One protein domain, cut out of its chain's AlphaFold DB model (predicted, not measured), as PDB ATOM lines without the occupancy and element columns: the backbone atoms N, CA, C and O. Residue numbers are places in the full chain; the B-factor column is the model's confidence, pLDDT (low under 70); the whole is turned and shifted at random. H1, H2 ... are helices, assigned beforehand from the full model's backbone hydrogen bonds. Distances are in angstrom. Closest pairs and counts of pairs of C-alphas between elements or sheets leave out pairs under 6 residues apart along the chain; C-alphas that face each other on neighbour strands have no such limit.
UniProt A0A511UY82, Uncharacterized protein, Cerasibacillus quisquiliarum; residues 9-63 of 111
ATOM      1  N   ASP A   9     189.847 116.025 155.415       63.19
ATOM      2  CA  ASP A   9     189.551 115.510 154.077       63.19
ATOM      3  C   ASP A   9     188.728 114.220 154.159       63.19
ATOM      4  O   ASP A   9     187.720 114.069 153.472       63.19
ATOM      5  N   TYR A  10     189.079 113.314 155.079       63.88
ATOM      6  CA  TYR A  10     188.325 112.077 155.318       63.88
ATOM      7  C   TYR A  10     186.911 112.362 155.835       63.88
ATOM      8  O   TYR A  10     185.949 111.721 155.413       63.88
ATOM      9  N   ALA A  11     186.774 113.345 156.728       66.94
ATOM     10  CA  ALA A  11     185.480 113.792 157.238       66.94
ATOM     11  C   ALA A  11     184.597 114.364 156.124       66.94
ATOM     12  O   ALA A  11     183.383 114.160 156.105       66.94
ATOM     13  N   THR A  12     185.214 115.106 155.207       66.94
ATOM     14  CA  THR A  12     184.540 115.703 154.056       66.94
ATOM     15  C   THR A  12     184.104 114.607 153.093       66.94
ATOM     16  O   THR A  12     182.907 114.467 152.858       66.94
ATOM     17  N   ASN A  13     185.009 113.729 152.662       65.44
ATOM     18  CA  ASN A  13     184.686 112.611 151.772       65.44
ATOM     19  C   ASN A  13     183.584 111.702 152.331       65.44
ATOM     20  O   ASN A  13     182.686 111.299 151.594       65.44
ATOM     21  N   TYR A  14     183.588 111.427 153.639       68.38
ATOM     22  CA  TYR A  14     182.534 110.636 154.278       68.38
ATOM     23  C   TYR A  14     181.145 111.281 154.141       68.38
ATOM     24  O   TYR A  14     180.198 110.597 153.756       68.38
ATOM     25  N   ARG A  15     181.020 112.591 154.404       69.88
ATOM     26  CA  ARG A  15     179.745 113.327 154.280       69.88
ATOM     27  C   ARG A  15     179.232 113.342 152.846       69.88
ATOM     28  O   ARG A  15     178.039 113.187 152.613       69.88
ATOM     29  N   TRP A  16     180.137 113.502 151.886       64.12
ATOM     30  CA  TRP A  16     179.796 113.503 150.465       64.12
ATOM     31  C   TRP A  16     179.367 112.122 149.971       64.12
ATOM     32  O   TRP A  16     178.412 112.018 149.207       64.12
ATOM     33  N   TYR A  17     180.035 111.067 150.440       67.88
ATOM     34  CA  TYR A  17     179.721 109.689 150.076       67.88
ATOM     35  C   TYR A  17     178.410 109.193 150.694       67.88
ATOM     36  O   TYR A  17     177.619 108.532 150.024       67.88
ATOM     37  N   LYS A  18     178.178 109.476 151.982       70.06
ATOM     38  CA  LYS A  18     176.998 108.982 152.700       70.06
ATOM     39  C   LYS A  18     175.768 109.864 152.528       70.06
ATOM     40  O   LYS A  18     174.659 109.358 152.652       70.06
ATOM     41  N   GLY A  19     175.948 111.151 152.224       69.88
ATOM     42  CA  GLY A  19     174.841 112.101 152.093       69.88
ATOM     43  C   GLY A  19     174.077 112.349 153.399       69.88
ATOM     44  O   GLY A  19     173.022 112.974 153.376       69.88
ATOM     45  N   GLU A  20     174.604 111.870 154.526       73.00
ATOM     46  CA  GLU A  20     174.062 112.023 155.873       73.00
ATOM     47  C   GLU A  20     175.157 112.511 156.827       73.00
ATOM     48  O   GLU A  20     176.359 112.374 156.558       73.00
ATOM     49  N   ASP A  21     174.726 113.092 157.944       70.56
ATOM     50  CA  ASP A  21     175.624 113.598 158.975       70.56
ATOM     51  C   ASP A  21     176.409 112.451 159.615       70.56
ATOM     52  O   ASP A  21     175.882 111.376 159.921       70.56
ATOM     53  N   ALA A  22     177.694 112.683 159.867       74.00
ATOM     54  CA  ALA A  22     178.520 111.684 160.519       74.00
ATOM     55  C   ALA A  22     178.155 111.580 162.006       74.00
ATOM     56  O   ALA A  22     177.869 112.575 162.671       74.00
ATOM     57  N   VAL A  23     178.263 110.385 162.596       74.38
ATOM     58  CA  VAL A  23     177.948 110.149 164.026       74.38
ATOM     59  C   VAL A  23     178.768 111.016 165.005       74.38
ATOM     60  O   VAL A  23     178.406 111.169 166.177       74.38
ATOM     61  N   TRP A  24     179.868 111.603 164.527       67.19
ATOM     62  CA  TRP A  24     180.756 112.517 165.252       67.19
ATOM     63  C   TRP A  24     180.341 113.992 165.149       67.19
ATOM     64  O   TRP A  24     180.828 114.790 165.950       67.19
ATOM     65  N   ASP A  25     179.432 114.357 164.240       71.12
ATOM     66  CA  ASP A  25     179.040 115.750 163.976       71.12
ATOM     67  C   ASP A  25     178.397 116.405 165.202       71.12
ATOM     68  O   ASP A  25     178.633 117.577 165.481       71.12
ATOM     69  N   LYS A  26     177.729 115.619 166.057       71.06
ATOM     70  CA  LYS A  26     177.214 116.085 167.358       71.06
ATOM     71  C   LYS A  26     178.294 116.603 168.321       71.06
ATOM     72  O   LYS A  26     177.987 117.329 169.265       71.06
ATOM     73  N   HIS A  27     179.550 116.201 168.127       72.62
ATOM     74  CA  HIS A  27     180.690 116.657 168.926       72.62
ATOM     75  C   HIS A  27     181.491 117.761 168.228       72.62
ATOM     76  O   HIS A  27     182.360 118.370 168.859       72.62
ATOM     77  N   LEU A  28     181.212 118.021 166.949       67.88
ATOM     78  CA  LEU A  28     181.874 119.036 166.152       67.88
ATOM     79  C   LEU A  28     181.294 120.409 166.501       67.88
ATOM     80  O   LEU A  28     180.100 120.650 166.370       67.88
ATOM     81  N   LYS A  29     182.140 121.322 166.986       64.56
ATOM     82  CA  LYS A  29     181.701 122.664 167.405       64.56
ATOM     83  C   LYS A  29     181.632 123.673 166.258       64.56
ATOM     84  O   LYS A  29     180.935 124.672 166.393       64.56
ATOM     85  N   GLY A  30     182.309 123.405 165.144       57.06
ATOM     86  CA  GLY A  30     182.201 124.212 163.934       57.06
ATOM     87  C   GLY A  30     183.220 123.819 162.869       57.06
ATOM     88  O   GLY A  30     184.366 123.507 163.184       57.06
ATOM     89  N   MET A  31     182.785 123.851 161.610       63.88
ATOM     90  CA  MET A  31     183.602 123.790 160.395       63.88
ATOM     91  C   MET A  31     182.946 124.701 159.353       63.88
ATOM     92  O   MET A  31     181.719 124.803 159.319       63.88
ATOM     93  N   TYR A  32     183.741 125.350 158.505       54.41
ATOM     94  CA  TYR A  32     183.224 126.100 157.360       54.41
ATOM     95  C   TYR A  32     183.186 125.190 156.136       54.41
ATOM     96  O   TYR A  32     184.189 124.570 155.790       54.41
ATOM     97  N   LYS A  33     182.022 125.106 155.487       54.00
ATOM     98  CA  LYS A  33     181.871 124.420 154.204       54.00
ATOM     99  C   LYS A  33     182.163 125.415 153.087       54.00
ATOM    100  O   LYS A  33     181.427 126.383 152.924       54.00
ATOM    101  N   THR A  34     183.218 125.171 152.324       50.41
ATOM    102  CA  THR A  34     183.458 125.858 151.054       50.41
ATOM    103  C   THR A  34     182.895 124.991 149.938       50.41
ATOM    104  O   THR A  34     183.196 123.802 149.865       50.41
ATOM    105  N   PHE A  35     182.041 125.566 149.098       50.84
ATOM    106  CA  PHE A  35     181.555 124.901 147.895       50.84
ATOM    107  C   PHE A  35     182.543 125.225 146.772       50.84
ATOM    108  O   PHE A  35     182.736 126.400 146.460       50.84
ATOM    109  N   SER A  36     183.207 124.207 146.219       52.75
ATOM    110  CA  SER A  36     183.854 124.352 144.914       52.75
ATOM    111  C   SER A  36     182.723 124.417 143.892       52.75
ATOM    112  O   SER A  36     181.832 123.573 143.936       52.75
ATOM    113  N   ALA A  37     182.683 125.458 143.066       48.09
ATOM    114  CA  ALA A  37     181.627 125.625 142.078       48.09
ATOM    115  C   ALA A  37     181.777 124.557 140.981       48.09
ATOM    116  O   ALA A  37     182.669 124.652 140.148       48.09
ATOM    117  N   ASP A  38     180.932 123.531 141.076       59.47
ATOM    118  CA  ASP A  38     180.229 122.822 140.006       59.47
ATOM    119  C   ASP A  38     181.008 122.484 138.714       59.47
ATOM    120  O   ASP A  38     181.092 123.294 137.802       59.47
ATOM    121  N   GLU A  39     181.498 121.236 138.642       54.00
ATOM    122  CA  GLU A  39     181.470 120.287 137.497       54.00
ATOM    123  C   GLU A  39     182.196 118.983 137.913       54.00
ATOM    124  O   GLU A  39     181.647 117.887 137.766       54.00
ATOM    125  N   GLU A  40     183.338 119.114 138.605       54.47
ATOM    126  CA  GLU A  40     184.156 118.011 139.158       54.47
ATOM    127  C   GLU A  40     183.375 117.054 140.071       54.47
ATOM    128  O   GLU A  40     183.597 115.845 140.075       54.47
ATOM    129  N   ASP A  41     182.418 117.572 140.842       59.31
ATOM    130  CA  ASP A  41     181.670 116.782 141.821       59.31
ATOM    131  C   ASP A  41     180.871 115.636 141.193       59.31
ATOM    132  O   ASP A  41     180.587 114.644 141.866       59.31
ATOM    133  N   GLN A  42     180.460 115.770 139.929       58.66
ATOM    134  CA  GLN A  42     179.742 114.717 139.212       58.66
ATOM    135  C   GLN A  42     180.700 113.667 138.638       58.66
ATOM    136  O   GLN A  42     180.358 112.483 138.629       58.66
ATOM    137  N   GLU A  43     181.900 114.066 138.212       60.31
ATOM    138  CA  GLU A  43     182.948 113.145 137.749       60.31
ATOM    139  C   GLU A  43     183.469 112.288 138.907       60.31
ATOM    140  O   GLU A  43     183.466 111.059 138.818       60.31
ATOM    141  N   ILE A  44     183.746 112.905 140.060       63.78
ATOM    142  CA  ILE A  44     184.155 112.218 141.294       63.78
ATOM    143  C   ILE A  44     183.089 111.206 141.751       63.78
ATOM    144  O   ILE A  44     183.415 110.073 142.113       63.78
ATOM    145  N   LYS A  45     181.802 111.579 141.716       65.94
ATOM    146  CA  LYS A  45     180.689 110.709 142.153       65.94
ATOM    147  C   LYS A  45     180.449 109.509 141.237       65.94
ATOM    148  O   LYS A  45     179.946 108.492 141.710       65.94
ATOM    149  N   ASN A  46     180.799 109.618 139.957       73.12
ATOM    150  CA  ASN A  46     180.634 108.549 138.969       73.12
ATOM    151  C   ASN A  46     181.930 107.767 138.700       73.12
ATOM    152  O   ASN A  46     181.915 106.808 137.921       73.12
ATOM    153  N   SER A  47     183.044 108.152 139.330       75.44
ATOM    154  CA  SER A  47     184.339 107.532 139.073       75.44
ATOM    155  C   SER A  47     184.377 106.077 139.546       75.44
ATOM    156  O   SER A  47     183.958 105.724 140.651       75.44
ATOM    157  N   ARG A  48     184.937 105.204 138.700       76.06
ATOM    158  CA  ARG A  48     185.182 103.790 139.041       76.06
ATOM    159  C   ARG A  48     186.344 103.625 140.017       76.06
ATOM    160  O   ARG A  48     186.429 102.597 140.683       76.06
ATOM    161  N   ASN A  49     187.245 104.608 140.072       83.25
ATOM    162  CA  ASN A  49     188.365 104.643 140.999       83.25
ATOM    163  C   ASN A  49     188.542 106.067 141.525       83.25
ATOM    164  O   ASN A  49     189.330 106.857 141.009       83.25
ATOM    165  N   LEU A  50     187.817 106.338 142.605       81.50
ATOM    166  CA  LEU A  50     187.778 107.627 143.279       81.50
ATOM    167  C   LEU A  50     189.171 108.179 143.631       81.50
ATOM    168  O   LEU A  50     189.378 109.385 143.580       81.50
ATOM    169  N   ALA A  51     190.127 107.314 143.983       79.69
ATOM    170  CA  ALA A  51     191.465 107.752 144.376       79.69
ATOM    171  C   ALA A  51     192.263 108.322 143.194       79.69
ATOM    172  O   ALA A  51     192.957 109.321 143.358       79.69
ATOM    173  N   ASN A  52     192.144 107.714 142.011       83.94
ATOM    174  CA  ASN A  52     192.819 108.218 140.814       83.94
ATOM    175  C   ASN A  52     192.184 109.525 140.338       83.94
ATOM    176  O   ASN A  52     192.912 110.465 140.068       83.94
ATOM    177  N   GLU A  53     190.852 109.613 140.343       84.31
ATOM    178  CA  GLU A  53     190.133 110.831 139.942       84.31
ATOM    179  C   GLU A  53     190.540 112.047 140.780       84.31
ATOM    180  O   GLU A  53     190.857 113.111 140.259       84.31
ATOM    181  N   ILE A  54     190.587 111.869 142.105       83.31
ATOM    182  CA  ILE A  54     191.016 112.925 143.025       83.31
ATOM    183  C   ILE A  54     192.478 113.303 142.763       83.31
ATOM    184  O   ILE A  54     192.816 114.486 142.805       83.31
ATOM    185  N   ASN A  55     193.345 112.320 142.494       85.38
ATOM    186  CA  ASN A  55     194.745 112.583 142.170       85.38
ATOM    187  C   ASN A  55     194.894 113.353 140.856       85.38
ATOM    188  O   ASN A  55     195.726 114.254 140.809       85.38
ATOM    189  N   ASP A  56     194.108 113.036 139.827       85.62
ATOM    190  CA  ASP A  56     194.155 113.707 138.525       85.62
ATOM    191  C   ASP A  56     193.695 115.166 138.652       85.62
ATOM    192  O   ASP A  56     194.429 116.078 138.268       85.62
ATOM    193  N   ILE A  57     192.557 115.396 139.316       85.25
ATOM    194  CA  ILE A  57     192.037 116.737 139.621       85.25
ATOM    195  C   ILE A  57     193.051 117.562 140.421       85.25
ATOM    196  O   ILE A  57     193.327 118.723 140.107       85.25
ATOM    197  N   LEU A  58     193.615 116.980 141.485       86.88
ATOM    198  CA  LEU A  58     194.592 117.681 142.310       86.88
ATOM    199  C   LEU A  58     195.850 118.002 141.503       86.88
ATOM    200  O   LEU A  58     196.333 119.130 141.574       86.88
ATOM    201  N   SER A  59     196.355 117.031 140.737       90.56
ATOM    202  CA  SER A  59     197.549 117.169 139.901       90.56
ATOM    203  C   SER A  59     197.392 118.301 138.885       90.56
ATOM    204  O   SER A  59     198.304 119.119 138.768       90.56
ATOM    205  N   ASP A  60     196.225 118.421 138.242       87.88
ATOM    206  CA  ASP A  60     195.914 119.526 137.327       87.88
ATOM    207  C   ASP A  60     195.921 120.885 138.049       87.88
ATOM    208  O   ASP A  60     196.615 121.816 137.639       87.88
ATOM    209  N   LYS A  61     195.264 120.980 139.213       88.38
ATOM    210  CA  LYS A  61     195.202 122.227 140.000       88.38
ATOM    211  C   LYS A  61     196.555 122.711 140.505       88.38
ATOM    212  O   LYS A  61     196.759 123.920 140.624       88.38
ATOM    213  N   VAL A  62     197.464 121.795 140.841       92.88
ATOM    214  CA  VAL A  62     198.812 122.145 141.318       92.88
ATOM    215  C   VAL A  62     199.883 122.076 140.227       92.88
ATOM    216  O   VAL A  62     201.057 122.289 140.525       92.88
ATOM    217  N   LEU A  63     199.486 121.831 138.972       92.50
ATOM    218  CA  LEU A  63     200.362 121.755 137.798       92.50
ATOM    219  C   LEU A  63     201.482 120.705 137.938       92.50
ATOM    220  O   LEU A  63     202.621 120.924 137.518       92.50
TER     221      LEU A  63
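This is residues 9 to 63 of the 111 residues of an uncharacterized protein of Cerasibacillus quisquiliarum (UniProt A0A511UY82). From its first residue, the printed part forms a short helix, H1, then a wide unnamed loop, residues 19 to 39, leading to a small helical hairpin, H2 and H3. The hairpin lies at one end of the longest axis, the loop reaches the other end, and H1 sits between. The 55 residues, with three named helices and no named strand, are all helix in class, loose with a radius of gyration of the C-alphas of 13.0 A, and span 36 by 23 by 18 A.

Find C-alpha 9 at (189.551, 115.510, 154.077); from there H1, residues 9 to 18, runs 14.2 A. H2 is residues 40 to 46. H3, residues 50 to 61, runs 16.7 A to C-alpha 61 at (195.202, 122.227, 140.000).

H2 and H3 touch, closest at the C-alphas of Ile 44 and Leu 50, 6.2 A apart. This hairpin has a shallow tilt of 18 degrees, opposite ways. H1 is apart from H3, and only just apart from H2, at 8.0 A. In H1, H2 and H3 every O i to N i+4 pair is within hydrogen-bond range.

C-alphas 26 and 63 are farthest apart, 38.0 A. The printed part has no cut; H1 to H2 is a long link. Residues 9 to 17, 19, 24 and 28 to 45 are under pLDDT 70.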